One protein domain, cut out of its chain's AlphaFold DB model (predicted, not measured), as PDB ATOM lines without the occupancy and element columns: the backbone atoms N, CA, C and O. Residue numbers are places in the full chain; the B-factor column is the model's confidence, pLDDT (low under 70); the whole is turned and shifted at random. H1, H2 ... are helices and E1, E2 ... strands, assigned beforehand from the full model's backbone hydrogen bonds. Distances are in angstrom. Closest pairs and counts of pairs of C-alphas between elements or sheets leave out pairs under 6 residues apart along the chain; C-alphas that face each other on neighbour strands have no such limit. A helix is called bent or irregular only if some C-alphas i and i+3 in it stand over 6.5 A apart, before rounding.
ATOM      1  N   GLY A 185     173.451 210.612 113.330       74.94
ATOM      2  CA  GLY A 185     172.123 210.027 113.579       74.94
ATOM      3  C   GLY A 185     171.214 209.871 112.353       74.94
ATOM      4  O   GLY A 185     170.265 209.104 112.417       74.94
ATOM      5  N   ARG A 186     171.507 210.540 111.230       75.44
ATOM      6  CA  ARG A 186     170.765 210.409 109.955       75.44
ATOM      7  C   ARG A 186     171.463 209.503 108.933       75.44
ATOM      8  O   ARG A 186     170.926 209.264 107.857       75.44
ATOM      9  N   THR A 187     172.660 209.009 109.249       80.50
ATOM     10  CA  THR A 187     173.446 208.184 108.325       80.50
ATOM     11  C   THR A 187     172.853 206.786 108.266       80.50
ATOM     12  O   THR A 187     172.749 206.111 109.293       80.50
ATOM     13  N   LEU A 188     172.490 206.334 107.068       85.56
ATOM     14  CA  LEU A 188     171.992 204.980 106.861       85.56
ATOM     15  C   LEU A 188     173.137 203.974 107.002       85.56
ATOM     16  O   LEU A 188     174.106 203.985 106.242       85.56
ATOM     17  N   VAL A 189     173.010 203.078 107.974       87.56
ATOM     18  CA  VAL A 189     173.959 201.993 108.224       87.56
ATOM     19  C   VAL A 189     173.217 200.669 108.265       87.56
ATOM     20  O   VAL A 189     172.027 200.614 108.569       87.56
ATOM     21  N   VAL A 190     173.913 199.584 107.927       91.38
ATOM     22  CA  VAL A 190     173.345 198.243 108.085       91.38
ATOM     23  C   VAL A 190     173.178 197.984 109.579       91.38
ATOM     24  O   VAL A 190     174.170 197.992 110.306       91.38
ATOM     25  N   SER A 191     171.941 197.758 110.009       91.81
ATOM     26  CA  SER A 191     171.549 197.609 111.410       91.81
ATOM     27  C   SER A 191     170.644 196.398 111.590       91.81
ATOM     28  O   SER A 191     169.873 196.054 110.692       91.81
ATOM     29  N   TYR A 192     170.739 195.770 112.758       94.25
ATOM     30  CA  TYR A 192     169.832 194.722 113.214       94.25
ATOM     31  C   TYR A 192     168.763 195.324 114.131       94.25
ATOM     32  O   TYR A 192     169.074 196.139 114.999       94.25
ATOM     33  N   ASP A 193     167.508 194.937 113.922       93.94
ATOM     34  CA  ASP A 193     166.382 195.374 114.741       93.94
ATOM     35  C   ASP A 193     166.297 194.543 116.023       93.94
ATOM     36  O   ASP A 193     165.744 193.442 116.029       93.94
ATOM     37  N   HIS A 194     166.871 195.068 117.106       92.12
ATOM     38  CA  HIS A 194     166.868 194.391 118.402       92.12
ATOM     39  C   HIS A 194     165.467 194.248 118.996       92.12
ATOM     40  O   HIS A 194     165.171 193.203 119.565       92.12
ATOM     41  N   GLN A 195     164.603 195.256 118.837       91.25
ATOM     42  CA  GLN A 195     163.247 195.231 119.392       91.25
ATOM     43  C   GLN A 195     162.398 194.143 118.735       91.25
ATOM     44  O   GLN A 195     161.646 193.453 119.413       91.25
ATOM     45  N   ARG A 196     162.543 193.957 117.418       91.81
ATOM     46  CA  ARG A 196     161.831 192.901 116.691       91.81
ATOM     47  C   ARG A 196     162.510 191.539 116.806       91.81
ATOM     48  O   ARG A 196     161.853 190.509 116.699       91.81
ATOM     49  N   GLY A 197     163.836 191.519 116.897       92.31
ATOM     50  CA  GLY A 197     164.642 190.311 116.768       92.31
ATOM     51  C   GLY A 197     164.834 189.525 118.057       92.31
ATOM     52  O   GLY A 197     164.956 188.304 117.979       92.31
ATOM     53  N   GLU A 198     164.853 190.195 119.208       92.12
ATOM     54  CA  GLU A 198     165.185 189.586 120.497       92.12
ATOM     55  C   GLU A 198     163.942 189.308 121.367       92.12
ATOM     56  O   GLU A 198     162.956 190.035 121.260       92.12
ATOM     57  N   PRO A 199     163.975 188.273 122.230       91.94
ATOM     58  CA  PRO A 199     165.034 187.272 122.364       91.94
ATOM     59  C   PRO A 199     165.062 186.318 121.162       91.94
ATOM     60  O   PRO A 199     164.035 185.765 120.757       91.94
ATOM     61  N   ARG A 200     166.250 186.111 120.587       91.00
ATOM     62  CA  ARG A 200     166.433 185.221 119.433       91.00
ATOM     63  C   ARG A 200     166.372 183.742 119.816       91.00
ATOM     64  O   ARG A 200     166.853 183.344 120.872       91.00
ATOM     65  N   GLY A 201     165.826 182.916 118.929       85.69
ATOM     66  CA  GLY A 201     165.735 181.474 119.136       85.69
ATOM     67  C   GLY A 201     164.687 180.803 118.257       85.69
ATOM     68  O   GLY A 201     163.863 181.451 117.610       85.69
ATOM     69  N   LEU A 202     164.731 179.474 118.209       79.06
ATOM     70  CA  LEU A 202     163.729 178.680 117.506       79.06
ATOM     71  C   LEU A 202     162.403 178.730 118.274       79.06
ATOM     72  O   LEU A 202     162.336 178.278 119.417       79.06
ATOM     73  N   ARG A 203     161.338 179.209 117.616       70.44
ATOM     74  CA  ARG A 203     159.969 179.063 118.127       70.44
ATOM     75  C   ARG A 203     159.660 177.575 118.248       70.44
ATOM     76  O   ARG A 203     159.539 176.878 117.244       70.44
ATOM     77  N   ASN A 204     159.583 177.081 119.477       62.53
ATOM     78  CA  ASN A 204     159.418 175.661 119.739       62.53
ATOM     79  C   ASN A 204     157.944 175.372 120.044       62.53
ATOM     80  O   ASN A 204     157.487 175.618 121.157       62.53
ATOM     81  N   ALA A 205     157.203 174.858 119.057       57.56
ATOM     82  CA  ALA A 205     155.757 174.621 119.159       57.56
ATOM     83  C   ALA A 205     155.360 173.700 120.331       57.56
ATOM     84  O   ALA A 205     154.252 173.797 120.845       57.56
ATOM     85  N   LYS A 206     156.281 172.848 120.806       56.19
ATOM     86  CA  LYS A 206     156.068 171.940 121.947       56.19
ATOM     87  C   LYS A 206     156.233 172.589 123.332       56.19
ATOM     88  O   LYS A 206     156.037 171.907 124.329       56.19
ATOM     89  N   ARG A 207     156.631 173.867 123.432       52.56
ATOM     90  CA  ARG A 207     156.966 174.535 124.713       52.56
ATOM     91  C   ARG A 207     155.882 175.468 125.278       52.56
ATOM     92  O   ARG A 207     156.175 176.229 126.197       52.56
ATOM     93  N   GLY A 208     154.645 175.423 124.782       55.81
ATOM     94  CA  GLY A 208     153.559 176.262 125.315       55.81
ATOM     95  C   GLY A 208     153.891 177.766 125.276       55.81
ATOM     96  O   GLY A 208     154.545 178.229 124.341       55.81
ATOM     97  N   ALA A 209     153.468 178.527 126.294       51.56
ATOM     98  CA  ALA A 209     153.529 179.999 126.388       51.56
ATOM     99  C   ALA A 209     154.887 180.666 126.050       51.56
ATOM    100  O   ALA A 209     154.914 181.840 125.687       51.56
ATOM    101  N   ALA A 210     156.008 179.933 126.070       53.06
ATOM    102  CA  ALA A 210     157.324 180.418 125.633       53.06
ATOM    103  C   ALA A 210     157.400 180.782 124.130       53.06
ATOM    104  O   ALA A 210     158.304 181.508 123.717       53.06
ATOM    105  N   VAL A 211     156.454 180.319 123.303       53.50
ATOM    106  CA  VAL A 211     156.346 180.700 121.879       53.50
ATOM    107  C   VAL A 211     155.955 182.178 121.703       53.50
ATOM    108  O   VAL A 211     156.340 182.780 120.701       53.50
ATOM    109  N   LEU A 212     155.251 182.778 122.673       56.53
ATOM    110  CA  LEU A 212     154.749 184.160 122.592       56.53
ATOM    111  C   LEU A 212     155.821 185.225 122.879       56.53
ATOM    112  O   LEU A 212     155.661 186.366 122.462       56.53
ATOM    113  N   ALA A 213     156.927 184.860 123.535       71.06
ATOM    114  CA  ALA A 213     157.996 185.793 123.903       71.06
ATOM    115  C   ALA A 213     159.216 185.751 122.963       71.06
ATOM    116  O   ALA A 213     160.206 186.423 123.230       71.06
ATOM    117  N   GLN A 214     159.197 184.952 121.890       83.00
ATOM    118  CA  GLN A 214     160.347 184.803 120.992       83.00
ATOM    119  C   GLN A 214     160.332 185.872 119.890       83.00
ATOM    120  O   GLN A 214     159.380 185.961 119.106       83.00
ATOM    121  N   GLY A 215     161.430 186.620 119.776       89.69
ATOM    122  CA  GLY A 215     161.630 187.582 118.700       89.69
ATOM    123  C   GLY A 215     161.690 186.924 117.315       89.69
ATOM    124  O   GLY A 215     161.724 185.702 117.147       89.69
ATOM    125  N   ALA A 216     161.714 187.750 116.274       92.00
ATOM    126  CA  ALA A 216     161.712 187.302 114.885       92.00
ATOM    127  C   ALA A 216     163.022 186.604 114.454       92.00
ATOM    128  O   ALA A 216     163.049 185.903 113.438       92.00
ATOM    129  N   CYS A 217     164.120 186.787 115.196       93.88
ATOM    130  CA  CYS A 217     165.411 186.179 114.888       93.88
ATOM    131  C   CYS A 217     165.479 184.722 115.357       93.88
ATOM    132  O   CYS A 217     165.304 184.419 116.529       93.88
ATOM    133  N   LEU A 218     165.845 183.817 114.450       92.00
ATOM    134  CA  LEU A 218     165.958 182.382 114.736       92.00
ATOM    135  C   LEU A 218     167.331 181.916 115.228       92.00
ATOM    136  O   LEU A 218     167.561 180.717 115.342       92.00
ATOM    137  N   ASP A 219     168.283 182.829 115.403       93.50
ATOM    138  CA  ASP A 219     169.674 182.487 115.732       93.50
ATOM    139  C   ASP A 219     170.378 181.564 114.699       93.50
ATOM    140  O   ASP A 219     171.368 180.903 114.985       93.50
ATOM    141  N   CYS A 220     169.930 181.552 113.435       94.19
ATOM    142  CA  CYS A 220     170.457 180.645 112.395       94.19
ATOM    143  C   CYS A 220     171.901 180.932 111.923       94.19
ATOM    144  O   CYS A 220     172.464 180.165 111.140       94.19
ATOM    145  N   THR A 221     172.505 182.051 112.339       95.50
ATOM    146  CA  THR A 221     173.862 182.524 111.975       95.50
ATOM    147  C   THR A 221     174.132 182.797 110.486       95.50
ATOM    148  O   THR A 221     175.260 183.137 110.120       95.50
ATOM    149  N   LEU A 222     173.135 182.708 109.596       95.81
ATOM    150  CA  LEU A 222     173.343 182.927 108.157       95.81
ATOM    151  C   LEU A 222     173.907 184.318 107.841       95.81
ATOM    152  O   LEU A 222     174.778 184.427 106.980       95.81
ATOM    153  N   CYS A 223     173.488 185.351 108.579       95.94
ATOM    154  CA  CYS A 223     174.019 186.713 108.463       95.94
ATOM    155  C   CYS A 223     175.538 186.796 108.713       95.94
ATOM    156  O   CYS A 223     176.219 187.568 108.042       95.94
ATOM    157  N   ILE A 224     176.080 185.959 109.603       95.31
ATOM    158  CA  ILE A 224     177.519 185.863 109.900       95.31
ATOM    159  C   ILE A 224     178.238 185.107 108.780       95.31
ATOM    160  O   ILE A 224     179.316 185.501 108.340       95.31
ATOM    161  N   GLN A 225     177.633 184.024 108.281       95.19
ATOM    162  CA  GLN A 225     178.236 183.177 107.245       95.19
ATOM    163  C   GLN A 225     178.404 183.900 105.902       95.19
ATOM    164  O   GLN A 225     179.333 183.590 105.159       95.19
ATOM    165  N   VAL A 226     177.508 184.833 105.573       95.81
ATOM    166  CA  VAL A 226     177.583 185.646 104.344       95.81
ATOM    167  C   VAL A 226     178.407 186.922 104.523       95.81
ATOM    168  O   VAL A 226     178.707 187.592 103.537       95.81
ATOM    169  N   CYS A 227     178.779 187.274 105.758       94.12
ATOM    170  CA  CYS A 227     179.552 188.473 106.048       94.12
ATOM    171  C   CYS A 227     181.017 188.296 105.600       94.12
ATOM    172  O   CYS A 227     181.700 187.402 106.111       94.12
ATOM    173  N   PRO A 228     181.557 189.154 104.711       91.19
ATOM    174  CA  PRO A 228     182.952 189.060 104.274       91.19
ATOM    175  C   PRO A 228     183.974 189.209 105.409       91.19
ATOM    176  O   PRO A 228     185.063 188.637 105.337       91.19
ATOM    177  N   SER A 229     183.625 189.952 106.464       88.88
ATOM    178  CA  SER A 229     184.440 190.127 107.671       88.88
ATOM    179  C   SER A 229     184.142 189.110 108.777       88.88
ATOM    180  O   SER A 229     184.865 189.070 109.774       88.88
ATOM    181  N   GLY A 230     183.119 188.265 108.601       90.12
ATOM    182  CA  GLY A 230     182.683 187.287 109.599       90.12
ATOM    183  C   GLY A 230     182.159 187.922 110.891       90.12
ATOM    184  O   GLY A 230     182.179 187.273 111.934       90.12
ATOM    185  N   SER A 231     181.748 189.192 110.844       90.44
ATOM    186  CA  SER A 231     181.196 189.908 111.992       90.44
ATOM    187  C   SER A 231     179.745 189.512 112.262       90.44
ATOM    188  O   SER A 231     178.970 189.233 111.343       90.44
ATOM    189  N   ASP A 232     179.379 189.508 113.542       93.50
ATOM    190  CA  ASP A 232     178.001 189.333 113.981       93.50
ATOM    191  C   ASP A 232     177.306 190.690 114.098       93.50
ATOM    192  O   ASP A 232     177.536 191.438 115.046       93.50
ATOM    193  N   ILE A 233     176.456 191.000 113.116       92.94
ATOM    194  CA  ILE A 233     175.697 192.256 113.058       92.94
ATOM    195  C   ILE A 233     174.637 192.372 114.160       92.94
ATOM    196  O   ILE A 233     174.171 193.469 114.453       92.94
ATOM    197  N   ARG A 234     174.277 191.254 114.800       92.62
ATOM    198  CA  ARG A 234     173.323 191.228 115.915       92.62
ATOM    199  C   ARG A 234     173.924 191.784 117.203       92.62
ATOM    200  O   ARG A 234     173.187 192.037 118.136       92.62
ATOM    201  N   ASN A 235     175.243 191.979 117.250       91.12
ATOM    202  CA  ASN A 235     175.938 192.639 118.358       91.12
ATOM    203  C   ASN A 235     176.229 194.120 118.040       91.12
ATOM    204  O   ASN A 235     177.098 194.733 118.655       91.12
ATOM    205  N   GLY A 236     175.548 194.684 117.036       87.50
ATOM    206  CA  GLY A 236     175.727 196.061 116.591       87.50
ATOM    207  C   GLY A 236     176.778 196.252 115.492       87.50
ATOM    208  O   GLY A 236     177.435 195.324 115.010       87.50
ATOM    209  N   LEU A 237     176.911 197.506 115.052       85.19
ATOM    210  CA  LEU A 237     177.807 197.892 113.966       85.19
ATOM    211  C   LEU A 237     179.271 197.887 114.428       85.19
ATOM    212  O   LEU A 237     179.667 198.660 115.297       85.19
ATOM    213  N   ARG A 238     180.100 197.072 113.770       84.06
ATOM    214  CA  ARG A 238     181.555 197.020 113.979       84.06
ATOM    215  C   ARG A 238     182.322 197.822 112.924       84.06
ATOM    216  O   ARG A 238     181.822 198.061 111.825       84.06
ATOM    217  N   SER A 239     183.562 198.204 113.237       80.06
ATOM    218  CA  SER A 239     184.461 198.951 112.335       80.06
ATOM    219  C   SER A 239     184.816 198.223 111.040       80.06
ATOM    220  O   SER A 239     185.071 198.871 110.025       80.06
ATOM    221  N   ASP A 240     184.759 196.894 111.050       84.25
ATOM    222  CA  ASP A 240     185.010 196.024 109.903       84.25
ATOM    223  C   ASP A 240     183.747 195.704 109.080       84.25
ATOM    224  O   ASP A 240     183.797 194.901 108.142       84.25
ATOM    225  N   CYS A 241     182.603 196.321 109.396       89.62
ATOM    226  CA  CYS A 241     181.440 196.294 108.518       89.62
ATOM    227  C   CYS A 241     181.713 197.174 107.294       89.62
ATOM    228  O   CYS A 241     181.982 198.364 107.422       89.62
ATOM    229  N   ILE A 242     181.603 196.607 106.095       89.94
ATOM    230  CA  ILE A 242     181.761 197.350 104.834       89.94
ATOM    231  C   ILE A 242     180.425 197.834 104.254       89.94
ATOM    232  O   ILE A 242     180.385 198.300 103.129       89.94
ATOM    233  N   GLY A 243     179.304 197.666 104.965       90.50
ATOM    234  CA  GLY A 243     178.001 198.157 104.500       90.50
ATOM    235  C   GLY A 243     177.492 197.521 103.199       90.50
ATOM    236  O   GLY A 243     176.732 198.157 102.476       90.50
ATOM    237  N   CYS A 244     177.895 196.284 102.878       93.19
ATOM    238  CA  CYS A 244     177.567 195.625 101.603       93.19
ATOM    239  C   CYS A 244     176.141 195.051 101.501       93.19
ATOM    240  O   CYS A 244     175.705 194.709 100.406       93.19
ATOM    241  N   GLY A 245     175.426 194.893 102.619       94.75
ATOM    242  CA  GLY A 245     174.046 194.388 102.630       94.75
ATOM    243  C   GLY A 245     173.883 192.881 102.379       94.75
ATOM    244  O   GLY A 245     172.757 192.403 102.310       94.75
ATOM    245  N   ALA A 246     174.961 192.092 102.300       96.25
ATOM    246  CA  ALA A 246     174.860 190.638 102.101       96.25
ATOM    247  C   ALA A 246     174.065 189.929 103.218       96.25
ATOM    248  O   ALA A 246     173.338 188.969 102.962       96.25
ATOM    249  N   CYS A 247     174.182 190.418 104.459       96.88
ATOM    250  CA  CYS A 247     173.411 189.928 105.601       96.88
ATOM    251  C   CYS A 247     171.917 190.272 105.516       96.88
ATOM    252  O   CYS A 247     171.118 189.470 105.992       96.88
ATOM    253  N   ILE A 248     171.549 191.390 104.875       97.12
ATOM    254  CA  ILE A 248     170.154 191.771 104.595       97.12
ATOM    255  C   ILE A 248     169.544 190.728 103.656       97.12
ATOM    256  O   ILE A 248     168.630 190.014 104.049       97.12
ATOM    257  N   ASP A 249     170.157 190.524 102.483       97.81
ATOM    258  CA  ASP A 249     169.684 189.554 101.482       97.81
ATOM    259  C   ASP A 249     169.528 188.131 102.057       97.81
ATOM    260  O   ASP A 249     168.602 187.392 101.710       97.81
ATOM    261  N   ALA A 250     170.465 187.716 102.915       97.75
ATOM    262  CA  ALA A 250     170.421 186.405 103.552       97.75
ATOM    263  C   ALA A 250     169.312 186.305 104.606       97.75
ATOM    264  O   ALA A 250     168.653 185.271 104.686       97.75
ATOM    265  N   CYS A 251     169.113 187.353 105.406       97.31
ATOM    266  CA  CYS A 251     168.098 187.371 106.450       97.31
ATOM    267  C   CYS A 251     166.691 187.472 105.860       97.31
ATOM    268  O   CYS A 251     165.838 186.676 106.232       97.31
ATOM    269  N   ASP A 252     166.473 188.351 104.884       97.75
ATOM    270  CA  ASP A 252     165.174 188.533 104.228       97.75
ATOM    271  C   ASP A 252     164.703 187.262 103.524       97.75
ATOM    272  O   ASP A 252     163.526 186.915 103.559       97.75
ATOM    273  N   ARG A 253     165.634 186.486 102.955       97.00
ATOM    274  CA  ARG A 253     165.316 185.155 102.425       97.00
ATOM    275  C   ARG A 253     164.746 184.227 103.496       97.00
ATOM    276  O   ARG A 253     163.775 183.533 103.218       97.00
ATOM    277  N   VAL A 254     165.344 184.205 104.688       95.38
ATOM    278  CA  VAL A 254     164.854 183.393 105.815       95.38
ATOM    279  C   VAL A 254     163.497 183.904 106.292       95.38
ATOM    280  O   VAL A 254     162.614 183.092 106.547       95.38
ATOM    281  N   MET A 255     163.311 185.226 106.376       95.06
ATOM    282  CA  MET A 255     162.029 185.822 106.772       95.06
ATOM    283  C   MET A 255     160.919 185.440 105.785       95.06
ATOM    284  O   MET A 255     159.905 184.886 106.202       95.06
ATOM    285  N   ARG A 256     161.157 185.588 104.473       95.62
ATOM    286  CA  ARG A 256     160.203 185.175 103.428       95.62
ATOM    287  C   ARG A 256     159.862 183.695 103.466       95.62
ATOM    288  O   ARG A 256     158.695 183.346 103.357       95.62
ATOM    289  N   GLN A 257     160.855 182.823 103.641       93.19
ATOM    290  CA  GLN A 257     160.626 181.375 103.742       93.19
ATOM    291  C   GLN A 257     159.728 180.992 104.922       93.19
ATOM    292  O   GLN A 257     159.158 179.907 104.927       93.19
ATOM    293  N   ARG A 258     159.608 181.874 105.916       89.06
ATOM    294  CA  ARG A 258     158.775 181.678 107.101       89.06
ATOM    295  C   ARG A 258     157.465 182.455 107.077       89.06
ATOM    296  O   ARG A 258     156.721 182.357 108.044       89.06
ATOM    297  N   GLY A 259     157.201 183.231 106.026       90.00
ATOM    298  CA  GLY A 259     156.048 184.130 105.982       90.00
ATOM    299  C   GLY A 259     156.141 185.304 106.966       90.00
ATOM    300  O   GLY A 259     155.121 185.869 107.335       90.00
ATOM    301  N   GLU A 260     157.346 185.664 107.410       90.25
ATOM    302  CA  GLU A 260     157.585 186.805 108.299       90.25
ATOM    303  C   GLU A 260     157.952 188.058 107.489       90.25
ATOM    304  O   GLU A 260     158.547 187.968 106.411       90.25
ATOM    305  N   ALA A 261     157.666 189.242 108.037       93.69
ATOM    306  CA  ALA A 261     158.027 190.506 107.396       93.69
ATOM    307  C   ALA A 261     159.553 190.626 107.197       93.69
ATOM    308  O   ALA A 261     160.342 190.353 108.106       93.69
ATOM    309  N   GLU A 262     159.995 191.089 106.025       96.31
ATOM    310  CA  GLU A 262     161.410 191.378 105.741       96.31
ATOM    311  C   GLU A 262     161.955 192.528 106.618       96.31
ATOM    312  O   GLU A 262     161.236 193.136 107.420       96.31
ATOM    313  N   GLY A 263     163.256 192.811 106.516       95.44
ATOM    314  CA  GLY A 263     163.869 193.986 107.134       95.44
ATOM    315  C   GLY A 263     164.280 193.812 108.595       95.44
ATOM    316  O   GLY A 263     164.437 194.810 109.299       95.44
ATOM    317  N   LEU A 264     164.492 192.573 109.061       95.31
ATOM    318  CA  LEU A 264     165.074 192.317 110.391       95.31
ATOM    319  C   LEU A 264     166.506 192.867 110.482       95.31
ATOM    320  O   LEU A 264     166.935 193.365 111.519       95.31
ATOM    321  N   ILE A 265     167.231 192.782 109.368       95.94
ATOM    322  CA  ILE A 265     168.464 193.522 109.124       95.94
ATOM    323  C   ILE A 265     168.159 194.458 107.961       95.94
ATOM    324  O   ILE A 265     167.664 194.007 106.934       95.94
ATOM    325  N   ARG A 266     168.445 195.751 108.103       94.12
ATOM    326  CA  ARG A 266     168.139 196.756 107.076       94.12
ATOM    327  C   ARG A 266     169.124 197.915 107.119       94.12
ATOM    328  O   ARG A 266     169.843 198.089 108.101       94.12
ATOM    329  N   TYR A 267     169.147 198.722 106.061       91.50
ATOM    330  CA  TYR A 267     169.745 200.050 106.152       91.50
ATOM    331  C   TYR A 267     168.799 200.938 106.956       91.50
ATOM    332  O   TYR A 267     167.683 201.207 106.523       91.50
ATOM    333  N   ALA A 268     169.237 201.361 108.134       87.88
ATOM    334  CA  ALA A 268     168.484 202.246 109.007       87.88
ATOM    335  C   ALA A 268     169.423 203.304 109.597       87.88
ATOM    336  O   ALA A 268     170.631 203.055 109.705       87.88
ATOM    337  N   PRO A 269     168.897 204.477 109.985       84.31
ATOM    338  CA  PRO A 269     169.660 205.430 110.772       84.31
ATOM    339  C   PRO A 269     170.221 204.750 112.022       84.31
ATOM    340  O   PRO A 269     169.589 203.851 112.586       84.31
ATOM    341  N   ARG A 270     171.423 205.144 112.451       71.50
ATOM    342  CA  ARG A 270     172.036 204.565 113.649       71.50
ATOM    343  C   ARG A 270     171.184 204.908 114.874       71.50
ATOM    344  O   ARG A 270     171.256 206.022 115.389       71.50
TER     345      ARG A 270
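What this domain is: This is residues 185 to 270 of the 274 residues of the protein "4Fe-4S binding protein" of Duganella aquatilis (UniProt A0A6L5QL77). A small two-stranded antiparallel ribbon, E1 with E2, joins the beginning and end of the printed part; the first part of H4 packs near E2, H3 packs on H4, and a broad loop, residues 226 to 245, leads from H3 to H4. At the far end of the long axis, residues 205 to 210 of H2 stick out. The 86 printed residues run E1, H1, H2, H3, H4, E2, of mixed class, helices and strands, with under half of the residues in named elements. The whole is compact by its radius of gyration of the C-alphas, 13.3 A, yet elongated, spanning 40 by 26 by 20 A.

How they stand to each other: Start at E1, residues 188 to 192, antiparallel to E2, residues 265 to 269, at 137 degrees; look for N 189 and O 268, 2.9 A apart, and N 266 and O 191, 3.0 A. A tight link leads to H1, residues 194 to 197, which touches no helix. H2, residues 205 to 211, is irregular, with C-alphas 206 and 209 9.5 A apart; 0 of 3 O i to N i+4 pairs and 1 of 4 O i to N i+3 pairs are within hydrogen-bond range. H3, residues 222 to 225, touches H4, residues 246 to 257, through residues 246 to 251 of H4 alone; the closest C-alphas, of Cys 223 and Cys 247, are 4.3 A apart. The closest C-alphas of H4 and E2, of Ile 248 and Ile 265, are 5.1 A apart; E1 and H4 are near each other. In H4 every O i to N i+4 pair is within range; H1 and H3 are too short for such a pair.

Where its parts are: Find C-alpha 188 at (171.992, 204.980, 106.861), where E1 begins its 12.3 A. From C-alpha 246 at (174.860, 190.638, 102.101), H4 runs 17.1 A. E2, 12.1 A, ends at C-alpha 269, (169.660, 205.430, 110.772).

The domain as a whole: The farthest C-alphas, of Arg 186 and Lys 206, are 42.9 A apart. The printed part has no cut; the link from H3 to H4 is long. Look for pLDDT under 70 at residues 204 to 212.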